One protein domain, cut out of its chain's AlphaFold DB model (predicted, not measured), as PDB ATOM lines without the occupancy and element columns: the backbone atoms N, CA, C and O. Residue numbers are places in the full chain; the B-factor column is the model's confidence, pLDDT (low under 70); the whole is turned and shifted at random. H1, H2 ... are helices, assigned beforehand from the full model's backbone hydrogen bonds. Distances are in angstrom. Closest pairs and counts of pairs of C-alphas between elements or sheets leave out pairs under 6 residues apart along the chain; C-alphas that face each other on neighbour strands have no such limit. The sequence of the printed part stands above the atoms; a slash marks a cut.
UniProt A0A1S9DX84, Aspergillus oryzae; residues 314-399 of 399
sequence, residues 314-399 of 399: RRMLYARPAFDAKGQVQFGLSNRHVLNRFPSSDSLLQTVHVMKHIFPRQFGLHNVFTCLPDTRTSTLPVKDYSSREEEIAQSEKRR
ATOM      1  N   ARG A 314      81.616  93.245  19.926       77.19
ATOM      2  CA  ARG A 314      80.160  93.061  19.771       77.19
ATOM      3  C   ARG A 314      79.325  93.506  20.978       77.19
ATOM      4  O   ARG A 314      78.176  93.875  20.804       77.19
ATOM      5  N   ARG A 315      79.891  93.460  22.189       73.00
ATOM      6  CA  ARG A 315      79.257  93.934  23.431       73.00
ATOM      7  C   ARG A 315      79.580  95.401  23.742       73.00
ATOM      8  O   ARG A 315      78.930  95.967  24.606       73.00
ATOM      9  N   MET A 316      80.569  95.995  23.069       73.56
ATOM     10  CA  MET A 316      81.016  97.373  23.320       73.56
ATOM     11  C   MET A 316      80.578  98.346  22.220       73.56
ATOM     12  O   MET A 316      79.966  99.360  22.513       73.56
ATOM     13  N   LEU A 317      80.886  98.039  20.957       74.69
ATOM     14  CA  LEU A 317      80.676  98.923  19.803       74.69
ATOM     15  C   LEU A 317      79.368  98.639  19.059       74.69
ATOM     16  O   LEU A 317      78.810  99.533  18.437       74.69
ATOM     17  N   TYR A 318      78.895  97.391  19.107       80.31
ATOM     18  CA  TYR A 318      77.713  96.940  18.358       80.31
ATOM     19  C   TYR A 318      76.585  96.441  19.266       80.31
ATOM     20  O   TYR A 318      75.650  95.790  18.797       80.31
ATOM     21  N   ALA A 319      76.681  96.697  20.572       76.50
ATOM     22  CA  ALA A 319      75.608  96.352  21.489       76.50
ATOM     23  C   ALA A 319      74.406  97.259  21.229       76.50
ATOM     24  O   ALA A 319      74.552  98.461  21.007       76.50
ATOM     25  N   ARG A 320      73.206  96.681  21.278       80.62
ATOM     26  CA  ARG A 320      71.984  97.485  21.290       80.62
ATOM     27  C   ARG A 320      71.941  98.296  22.592       80.62
ATOM     28  O   ARG A 320      72.294  97.734  23.634       80.62
ATOM     29  N   PRO A 321      71.524  99.573  22.551       81.44
ATOM     30  CA  PRO A 321      71.368 100.368  23.763       81.44
ATOM     31  C   PRO A 321      70.363  99.696  24.704       81.44
ATOM     32  O   PRO A 321      69.369  99.120  24.258       81.44
ATOM     33  N   ALA A 322      70.643  99.745  26.006       80.06
ATOM     34  CA  ALA A 322      69.672  99.355  27.019       80.06
ATOM     35  C   ALA A 322      68.643 100.480  27.175       80.06
ATOM     36  O   ALA A 322      69.006 101.655  27.119       80.06
ATOM     37  N   PHE A 323      67.378 100.120  27.375       82.69
ATOM     38  CA  PHE A 323      66.296 101.074  27.594       82.69
ATOM     39  C   PHE A 323      65.765 100.943  29.017       82.69
ATOM     40  O   PHE A 323      65.691  99.836  29.558       82.69
ATOM     41  N   ASP A 324      65.408 102.071  29.622       81.00
ATOM     42  CA  ASP A 324      64.692 102.084  30.888       81.00
ATOM     43  C   ASP A 324      63.210 101.698  30.697       81.00
ATOM     44  O   ASP A 324      62.712 101.531  29.580       81.00
ATOM     45  N   ALA A 325      62.470 101.572  31.801       82.44
ATOM     46  CA  ALA A 325      61.032 101.285  31.761       82.44
ATOM     47  C   ALA A 325      60.199 102.399  31.086       82.44
ATOM     48  O   ALA A 325      59.022 102.193  30.802       82.44
ATOM     49  N   LYS A 326      60.795 103.571  30.836       84.56
ATOM     50  CA  LYS A 326      60.188 104.736  30.180       84.56
ATOM     51  C   LYS A 326      60.588 104.840  28.698       84.56
ATOM     52  O   LYS A 326      60.212 105.808  28.039       84.56
ATOM     53  N   GLY A 327      61.334 103.865  28.166       83.50
ATOM     54  CA  GLY A 327      61.787 103.822  26.774       83.50
ATOM     55  C   GLY A 327      62.957 104.757  26.444       83.50
ATOM     56  O   GLY A 327      63.263 104.945  25.269       83.50
ATOM     57  N   GLN A 328      63.617 105.343  27.443       85.06
ATOM     58  CA  GLN A 328      64.796 106.191  27.267       85.06
ATOM     59  C   GLN A 328      66.082 105.364  27.307       85.06
ATOM     60  O   GLN A 328      66.151 104.322  27.960       85.06
ATOM     61  N   VAL A 329      67.118 105.831  26.605       84.56
ATOM     62  CA  VAL A 329      68.424 105.158  26.579       84.56
ATOM     63  C   VAL A 329      69.067 105.230  27.964       84.56
ATOM     64  O   VAL A 329      69.321 106.311  28.494       84.56
ATOM     65  N   GLN A 330      69.350 104.065  28.544       81.19
ATOM     66  CA  GLN A 330      70.051 103.949  29.815       81.19
ATOM     67  C   GLN A 330      71.556 104.120  29.594       81.19
ATOM     68  O   GLN A 330      72.192 103.343  28.878       81.19
ATOM     69  N   PHE A 331      72.135 105.114  30.261       80.06
ATOM     70  CA  PHE A 331      73.574 105.343  30.278       80.06
ATOM     71  C   PHE A 331      74.231 104.655  31.480       80.06
ATOM     72  O   PHE A 331      73.657 104.581  32.566       80.06
ATOM     73  N   GLY A 332      75.463 104.181  31.289       81.00
ATOM     74  CA  GLY A 332      76.265 103.572  32.350       81.00
ATOM     75  C   GLY A 332      75.971 102.088  32.586       81.00
ATOM     76  O   GLY A 332      75.623 101.341  31.671       81.00
ATOM     77  N   LEU A 333      76.192 101.637  33.821       80.81
ATOM     78  CA  LEU A 333      76.001 100.241  34.212       80.81
ATOM     79  C   LEU A 333      74.503  99.899  34.248       80.81
ATOM     80  O   LEU A 333      73.682 100.709  34.673       80.81
ATOM     81  N   SER A 334      74.136  98.684  33.837       77.88
ATOM     82  CA  SER A 334      72.738  98.236  33.871       77.88
ATOM     83  C   SER A 334      72.233  98.060  35.307       77.88
ATOM     84  O   SER A 334      73.015  97.846  36.234       77.88
ATOM     85  N   ASN A 335      70.915  98.068  35.513       76.62
ATOM     86  CA  ASN A 335      70.306  97.744  36.817       76.62
ATOM     87  C   ASN A 335      70.625  96.311  37.300       76.62
ATOM     88  O   ASN A 335      70.467  95.985  38.474       76.62
ATOM     89  N   ARG A 336      71.077  95.437  36.393       78.69
ATOM     90  CA  ARG A 336      71.524  94.076  36.698       78.69
ATOM     91  C   ARG A 336      72.930  94.044  37.300       78.69
ATOM     92  O   ARG A 336      73.287  93.046  37.918       78.69
ATOM     93  N   HIS A 337      73.722  95.100  37.118       85.19
ATOM     94  CA  HIS A 337      75.085  95.161  37.625       85.19
ATOM     95  C   HIS A 337      75.116  95.217  39.159       85.19
ATOM     96  O   HIS A 337      74.300  95.897  39.779       85.19
ATOM     97  N   VAL A 338      76.097  94.547  39.771       87.12
ATOM     98  CA  VAL A 338      76.214  94.415  41.236       87.12
ATOM     99  C   VAL A 338      76.255  95.771  41.952       87.12
ATOM    100  O   VAL A 338      75.564  95.951  42.947       87.12
ATOM    101  N   LEU A 339      76.964  96.756  41.390       86.50
ATOM    102  CA  LEU A 339      77.068  98.108  41.963       86.50
ATOM    103  C   LEU A 339      75.731  98.864  41.997       86.50
ATOM    104  O   LEU A 339      75.521  99.686  42.876       86.50
ATOM    105  N   ASN A 340      74.822  98.572  41.063       86.75
ATOM    106  CA  ASN A 340      73.504  99.206  41.036       86.75
ATOM    107  C   ASN A 340      72.482  98.448  41.891       86.75
ATOM    108  O   ASN A 340      71.534  99.047  42.386       86.75
ATOM    109  N   ARG A 341      72.661  97.131  42.065       84.56
ATOM    110  CA  ARG A 341      71.816  96.305  42.944       84.56
ATOM    111  C   ARG A 341      72.086  96.552  44.424       84.56
ATOM    112  O   ARG A 341      71.162  96.472  45.224       84.56
ATOM    113  N   PHE A 342      73.338  96.843  44.766       87.31
ATOM    114  CA  PHE A 342      73.803  97.043  46.135       87.31
ATOM    115  C   PHE A 342      74.408  98.447  46.294       87.31
ATOM    116  O   PHE A 342      75.629  98.581  46.370       87.31
ATOM    117  N   PRO A 343      73.573  99.504  46.283       82.94
ATOM    118  CA  PRO A 343      74.049 100.885  46.280       82.94
ATOM    119  C   PRO A 343      74.491 101.387  47.661       82.94
ATOM    120  O   PRO A 343      75.154 102.417  47.738       82.94
ATOM    121  N   SER A 344      74.104 100.718  48.756       85.75
ATOM    122  CA  SER A 344      74.393 101.225  50.100       85.75
ATOM    123  C   SER A 344      75.819 100.881  50.529       85.75
ATOM    124  O   SER A 344      76.184  99.708  50.632       85.75
ATOM    125  N   SER A 345      76.616 101.912  50.809       82.12
ATOM    126  CA  SER A 345      77.960 101.791  51.389       82.12
ATOM    127  C   SER A 345      77.941 101.398  52.864       82.12
ATOM    128  O   SER A 345      78.915 100.852  53.373       82.12
ATOM    129  N   ASP A 346      76.829 101.665  53.546       87.00
ATOM    130  CA  ASP A 346      76.749 101.579  55.006       87.00
ATOM    131  C   ASP A 346      76.467 100.147  55.486       87.00
ATOM    132  O   ASP A 346      76.636  99.816  56.659       87.00
ATOM    133  N   SER A 347      76.063  99.259  54.570       91.94
ATOM    134  CA  SER A 347      75.840  97.849  54.862       91.94
ATOM    135  C   SER A 347      77.092  97.023  54.575       91.94
ATOM    136  O   SER A 347      77.491  96.812  53.423       91.94
ATOM    137  N   LEU A 348      77.672  96.460  55.636       90.69
ATOM    138  CA  LEU A 348      78.803  95.537  55.532       90.69
ATOM    139  C   LEU A 348      78.465  94.315  54.662       90.69
ATOM    140  O   LEU A 348      79.289  93.882  53.859       90.69
ATOM    141  N   LEU A 349      77.244  93.780  54.777       88.69
ATOM    142  CA  LEU A 349      76.804  92.613  54.005       88.69
ATOM    143  C   LEU A 349      76.772  92.902  52.499       88.69
ATOM    144  O   LEU A 349      77.250  92.090  51.707       88.69
ATOM    145  N   GLN A 350      76.270  94.077  52.107       90.12
ATOM    146  CA  GLN A 350      76.265  94.507  50.707       90.12
ATOM    147  C   GLN A 350      77.684  94.719  50.181       90.12
ATOM    148  O   GLN A 350      78.019  94.246  49.095       90.12
ATOM    149  N   THR A 351      78.544  95.344  50.987       90.69
ATOM    150  CA  THR A 351      79.954  95.560  50.644       90.69
ATOM    151  C   THR A 351      80.680  94.236  50.415       90.69
ATOM    152  O   THR A 351      81.334  94.055  49.389       90.69
ATOM    153  N   VAL A 352      80.516  93.263  51.316       91.06
ATOM    154  CA  VAL A 352      81.105  91.924  51.163       91.06
ATOM    155  C   VAL A 352      80.587  91.234  49.898       91.06
ATOM    156  O   VAL A 352      81.366  90.596  49.189       91.06
ATOM    157  N   HIS A 353      79.303  91.385  49.565       90.56
ATOM    158  CA  HIS A 353      78.739  90.820  48.337       90.56
ATOM    159  C   HIS A 353      79.329  91.451  47.069       90.56
ATOM    160  O   HIS A 353      79.728  90.734  46.153       90.56
ATOM    161  N   VAL A 354      79.489  92.777  47.033       91.31
ATOM    162  CA  VAL A 354      80.186  93.475  45.937       91.31
ATOM    163  C   VAL A 354      81.639  92.995  45.823       91.31
ATOM    164  O   VAL A 354      82.120  92.719  44.722       91.31
ATOM    165  N   MET A 355      82.328  92.807  46.951       91.19
ATOM    166  CA  MET A 355      83.713  92.323  46.975       91.19
ATOM    167  C   MET A 355      83.857  90.909  46.396       91.19
ATOM    168  O   MET A 355      84.861  90.635  45.739       91.19
ATOM    169  N   LYS A 356      82.849  90.032  46.522       90.50
ATOM    170  CA  LYS A 356      82.834  88.714  45.848       90.50
ATOM    171  C   LYS A 356      82.862  88.831  44.320       90.50
ATOM    172  O   LYS A 356      83.426  87.968  43.649       90.50
ATOM    173  N   HIS A 357      82.288  89.897  43.758       88.81
ATOM    174  CA  HIS A 357      82.322  90.153  42.317       88.81
ATOM    175  C   HIS A 357      83.661  90.730  41.843       88.81
ATOM    176  O   HIS A 357      84.125  90.354  40.764       88.81
ATOM    177  N   ILE A 358      84.273  91.620  42.632       88.88
ATOM    178  CA  ILE A 358      85.530  92.304  42.281       88.88
ATOM    179  C   ILE A 358      86.746  91.400  42.541       88.88
ATOM    180  O   ILE A 358      87.626  91.284  41.687       88.88
ATOM    181  N   PHE A 359      86.771  90.705  43.682       89.62
ATOM    182  CA  PHE A 359      87.886  89.865  44.137       89.62
ATOM    183  C   PHE A 359      87.488  88.393  44.333       89.62
ATOM    184  O   PHE A 359      87.724  87.815  45.396       89.62
ATOM    185  N   PRO A 360      86.951  87.720  43.300       88.25
ATOM    186  CA  PRO A 360      86.365  86.382  43.430       88.25
ATOM    187  C   PRO A 360      87.323  85.347  44.035       88.25
ATOM    188  O   PRO A 360      86.911  84.512  44.836       88.25
ATOM    189  N   ARG A 361      88.627  85.447  43.740       84.31
ATOM    190  CA  ARG A 361      89.642  84.511  44.250       84.31
ATOM    191  C   ARG A 361      89.717  84.472  45.776       84.31
ATOM    192  O   ARG A 361      89.914  83.397  46.329       84.31
ATOM    193  N   GLN A 362      89.574  85.616  46.447       87.38
ATOM    194  CA  GLN A 362      89.656  85.692  47.914       87.38
ATOM    195  C   GLN A 362      88.474  84.986  48.591       87.38
ATOM    196  O   GLN A 362      88.570  84.570  49.741       87.38
ATOM    197  N   PHE A 363      87.382  84.794  47.850       86.44
ATOM    198  CA  PHE A 363      86.174  84.109  48.299       86.44
ATOM    199  C   PHE A 363      86.061  82.679  47.747       86.44
ATOM    200  O   PHE A 363      85.017  82.053  47.891       86.44
ATOM    201  N   GLY A 364      87.119  82.147  47.119       82.44
ATOM    202  CA  GLY A 364      87.112  80.807  46.520       82.44
ATOM    203  C   GLY A 364      86.260  80.692  45.250       82.44
ATOM    204  O   GLY A 364      85.919  79.586  44.840       82.44
ATOM    205  N   LEU A 365      85.917  81.824  44.627       85.69
ATOM    206  CA  LEU A 365      85.155  81.892  43.384       85.69
ATOM    207  C   LEU A 365      86.091  81.891  42.167       85.69
ATOM    208  O   LEU A 365      87.258  82.298  42.222       85.69
ATOM    209  N   HIS A 366      85.553  81.463  41.033       81.50
ATOM    210  CA  HIS A 366      86.259  81.329  39.770       81.50
ATOM    211  C   HIS A 366      86.512  82.705  39.150       81.50
ATOM    212  O   HIS A 366      85.711  83.641  39.263       81.50
ATOM    213  N   ASN A 367      87.616  82.837  38.422       78.75
ATOM    214  CA  ASN A 367      87.891  84.026  37.628       78.75
ATOM    215  C   ASN A 367      88.286  83.657  36.191       78.75
ATOM    216  O   ASN A 367      88.452  82.486  35.852       78.75
ATOM    217  N   VAL A 368      88.459  84.690  35.366       71.50
ATOM    218  CA  VAL A 368      88.838  84.574  33.947       71.50
ATOM    219  C   VAL A 368      90.180  83.848  33.755       71.50
ATOM    220  O   VAL A 368      90.411  83.261  32.707       71.50
ATOM    221  N   PHE A 369      91.055  83.850  34.765       69.81
ATOM    222  CA  PHE A 369      92.391  83.250  34.709       69.81
ATOM    223  C   PHE A 369      92.452  81.814  35.250       69.81
ATOM    224  O   PHE A 369      93.429  81.114  34.999       69.81
ATOM    225  N   THR A 370      91.451  81.376  36.016       67.44
ATOM    226  CA  THR A 370      91.425  80.061  36.674       67.44
ATOM    227  C   THR A 370      90.377  79.121  36.094       67.44
ATOM    228  O   THR A 370      90.442  77.924  36.358       67.44
ATOM    229  N   CYS A 371      89.409  79.629  35.325       63.94
ATOM    230  CA  CYS A 371      88.309  78.830  34.798       63.94
ATOM    231  C   CYS A 371      88.471  78.579  33.296       63.94
ATOM    232  O   CYS A 371      88.434  79.513  32.495       63.94
ATOM    233  N   LEU A 372      88.590  77.305  32.917       59.00
ATOM    234  CA  LEU A 372      88.442  76.879  31.527       59.00
ATOM    235  C   LEU A 372      86.969  77.049  31.113       59.00
ATOM    236  O   LEU A 372      86.080  76.725  31.909       59.00
ATOM    237  N   PRO A 373      86.683  77.581  29.912       59.56
ATOM    238  CA  PRO A 373      85.316  77.709  29.434       59.56
ATOM    239  C   PRO A 373      84.692  76.322  29.282       59.56
ATOM    240  O   PRO A 373      85.234  75.449  28.607       59.56
ATOM    241  N   ASP A 374      83.529  76.130  29.895       57.09
ATOM    242  CA  ASP A 374      82.697  74.971  29.619       57.09
ATOM    243  C   ASP A 374      81.953  75.212  28.299       57.09
ATOM    244  O   ASP A 374      81.062  76.061  28.197       57.09
ATOM    245  N   THR A 375      82.347  74.472  27.262       57.00
ATOM    246  CA  THR A 375      81.786  74.576  25.906       57.00
ATOM    247  C   THR A 375      80.313  74.172  25.840       57.00
ATOM    248  O   THR A 375      79.657  74.430  24.833       57.00
ATOM    249  N   ARG A 376      79.766  73.570  26.908       54.19
ATOM    250  CA  ARG A 376      78.344  73.218  27.015       54.19
ATOM    251  C   ARG A 376      77.457  74.386  27.446       54.19
ATOM    252  O   ARG A 376      76.264  74.351  27.170       54.19
ATOM    253  N   THR A 377      78.009  75.396  28.120       53.78
ATOM    254  CA  THR A 377      77.227  76.487  28.737       53.78
ATOM    255  C   THR A 377      77.459  77.854  28.099       53.78
ATOM    256  O   THR A 377      76.617  78.740  28.240       53.78
ATOM    257  N   SER A 378      78.556  78.047  27.364       55.88
ATOM    258  CA  SER A 378      78.874  79.325  26.725       55.88
ATOM    259  C   SER A 378      79.423  79.135  25.314       55.88
ATOM    260  O   SER A 378      80.346  78.360  25.088       55.88
ATOM    261  N   THR A 379      78.903  79.911  24.361       55.12
ATOM    262  CA  THR A 379      79.488  80.054  23.014       55.12
ATOM    263  C   THR A 379      80.728  80.954  23.006       55.12
ATOM    264  O   THR A 379      81.356  81.141  21.965       55.12
ATOM    265  N   LEU A 380      81.065  81.562  24.151       61.72
ATOM    266  CA  LEU A 380      82.210  82.446  24.319       61.72
ATOM    267  C   LEU A 380      83.405  81.727  24.964       61.72
ATOM    268  O   LEU A 380      83.197  80.916  25.865       61.72
ATOM    269  N   PRO A 381      84.651  82.116  24.612       58.41
ATOM    270  CA  PRO A 381      85.873  81.590  25.234       58.41
ATOM    271  C   PRO A 381      86.000  81.891  26.735       58.41
ATOM    272  O   PRO A 381      86.899  81.380  27.390       58.41
ATOM    273  N   VAL A 382      85.136  82.754  27.275       64.94
ATOM    274  CA  VAL A 382      85.105  83.158  28.683       64.94
ATOM    275  C   VAL A 382      83.661  83.086  29.175       64.94
ATOM    276  O   VAL A 382      82.727  83.418  28.435       64.94
ATOM    277  N   LYS A 383      83.468  82.647  30.423       69.06
ATOM    278  CA  LYS A 383      82.157  82.619  31.084       69.06
ATOM    279  C   LYS A 383      81.627  84.044  31.284       69.06
ATOM    280  O   LYS A 383      82.392  84.972  31.542       69.06
ATOM    281  N   ASP A 384      80.316  84.228  31.166       72.12
ATOM    282  CA  ASP A 384      79.695  85.525  31.432       72.12
ATOM    283  C   ASP A 384      79.616  85.780  32.944       72.12
ATOM    284  O   ASP A 384      78.878  85.102  33.655       72.12
ATOM    285  N   TYR A 385      80.379  86.759  33.437       76.31
ATOM    286  CA  TYR A 385      80.413  87.138  34.854       76.31
ATOM    287  C   TYR A 385      79.482  88.309  35.199       76.31
ATOM    288  O   TYR A 385      79.582  88.864  36.293       76.31
ATOM    289  N   SER A 386      78.560  88.681  34.303       73.50
ATOM    290  CA  SER A 386      77.574  89.743  34.565       73.50
ATOM    291  C   SER A 386      76.655  89.428  35.759       73.50
ATOM    292  O   SER A 386      76.076  90.337  36.343       73.50
ATOM    293  N   SER A 387      76.512  88.150  36.128       77.62
ATOM    294  CA  SER A 387      75.786  87.680  37.312       77.62
ATOM    295  C   SER A 387      76.528  86.490  37.921       77.62
ATOM    296  O   SER A 387      76.777  85.517  37.215       77.62
ATOM    297  N   ARG A 388      76.867  86.554  39.216       82.75
ATOM    298  CA  ARG A 388      77.580  85.487  39.953       82.75
ATOM    299  C   ARG A 388      76.743  84.859  41.073       82.75
ATOM    300  O   ARG A 388      77.255  84.037  41.817       82.75
ATOM    301  N   GLU A 389      75.461  85.208  41.170       86.69
ATOM    302  CA  GLU A 389      74.584  84.807  42.284       86.69
ATOM    303  C   GLU A 389      74.501  83.284  42.474       86.69
ATOM    304  O   GLU A 389      74.612  82.792  43.591       86.69
ATOM    305  N   GLU A 390      74.390  82.518  41.386       83.56
ATOM    306  CA  GLU A 390      74.363  81.048  41.449       83.56
ATOM    307  C   GLU A 390      75.688  80.463  41.950       83.56
ATOM    308  O   GLU A 390      75.701  79.498  42.709       83.56
ATOM    309  N   GLU A 391      76.809  81.058  41.539       85.56
ATOM    310  CA  GLU A 391      78.147  80.638  41.948       85.56
ATOM    311  C   GLU A 391      78.386  80.943  43.432       85.56
ATOM    312  O   GLU A 391      78.868  80.088  44.174       85.56
ATOM    313  N   ILE A 392      77.994  82.142  43.869       87.69
ATOM    314  CA  ILE A 392      78.088  82.582  45.260       87.69
ATOM    315  C   ILE A 392      77.219  81.682  46.145       87.69
ATOM    316  O   ILE A 392      77.740  81.104  47.098       87.69
ATOM    317  N   ALA A 393      75.957  81.452  45.776       86.75
ATOM    318  CA  ALA A 393      75.054  80.580  46.525       86.75
ATOM    319  C   ALA A 393      75.563  79.129  46.608       86.75
ATOM    320  O   ALA A 393      75.419  78.472  47.636       86.75
ATOM    321  N   GLN A 394      76.183  78.607  45.543       84.69
ATOM    322  CA  GLN A 394      76.814  77.282  45.572       84.69
ATOM    323  C   GLN A 394      78.056  77.245  46.467       84.69
ATOM    324  O   GLN A 394      78.281  76.242  47.140       84.69
ATOM    325  N   SER A 395      78.863  78.309  46.482       83.44
ATOM    326  CA  SER A 395      80.043  78.402  47.349       83.44
ATOM    327  C   SER A 395      79.670  78.496  48.830       83.44
ATOM    328  O   SER A 395      80.320  77.873  49.663       83.44
ATOM    329  N   GLU A 396      78.585  79.205  49.146       82.44
ATOM    330  CA  GLU A 396      78.071  79.358  50.508       82.44
ATOM    331  C   GLU A 396      77.449  78.072  51.037       82.44
ATOM    332  O   GLU A 396      77.587  77.791  52.214       82.44
ATOM    333  N   LYS A 397      76.842  77.252  50.170       80.44
ATOM    334  CA  LYS A 397      76.360  75.906  50.532       80.44
ATOM    335  C   LYS A 397      77.477  74.883  50.757       80.44
ATOM    336  O   LYS A 397      77.211  73.802  51.270       80.44
ATOM    337  N   ARG A 398      78.686  75.160  50.260       71.06
ATOM    338  CA  ARG A 398      79.863  74.283  50.393       71.06
ATOM    339  C   ARG A 398      80.737  74.646  51.596       71.06
ATOM    340  O   ARG A 398      81.636  73.873  51.915       71.06
ATOM    341  N   ARG A 399      80.515  75.819  52.190       57.88
ATOM    342  CA  ARG A 399      81.050  76.216  53.494       57.88
ATOM    343  C   ARG A 399      80.087  75.778  54.580       57.88
ATOM    344  O   ARG A 399      80.602  75.488  55.678       57.88
TER     345      ARG A 399
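This is residues 314 to 399 of the 399 residues of a protein of Aspergillus oryzae (UniProt A0A1S9DX84). This domain has little regular structure: two long loops, residues 314 to 337 and 364 to 388, reach out from a small, loose group of helices in which H1, H3 and H4 stand round H2. Residues 314 to 319 stick out. The 86 printed residues, 27 of them in H1, H2, H3 and H4, are all helix by class, loose, with a radius of gyration of the C-alphas of 15.2 A, and flat, 43 by 39 by 18 A.

H1, residues 338 to 341, only just touches H2, residues 348 to 358, with 3 pairs of C-alphas within 8 A, the closest Val 338 and Val 354, 6.2 A. H3, residues 360 to 363, is close to H2 but not clearly touching; the closest C-alphas, Lys 356 and Phe 363, are 6.2 A apart. H4, residues 389 to 396, is likewise close to H2 but not clearly touching, Lys 356 to Ile 392 being the closest C-alphas at 7.8 A. Every O i to N i+4 pair is within hydrogen-bond range in H4, 6 of 7 in H2; H1 and H3 are too short.

H1 begins at C-alpha 338 (76.214, 94.415, 41.236). H2 is 15.2 A long and H4 10.5 A, ending at C-alpha 396 (78.071, 79.358, 50.508).

The printed part has no cut. H3 to H4 is a long link. The model's pLDDT is under 70 at residues 369 to 383 and 399.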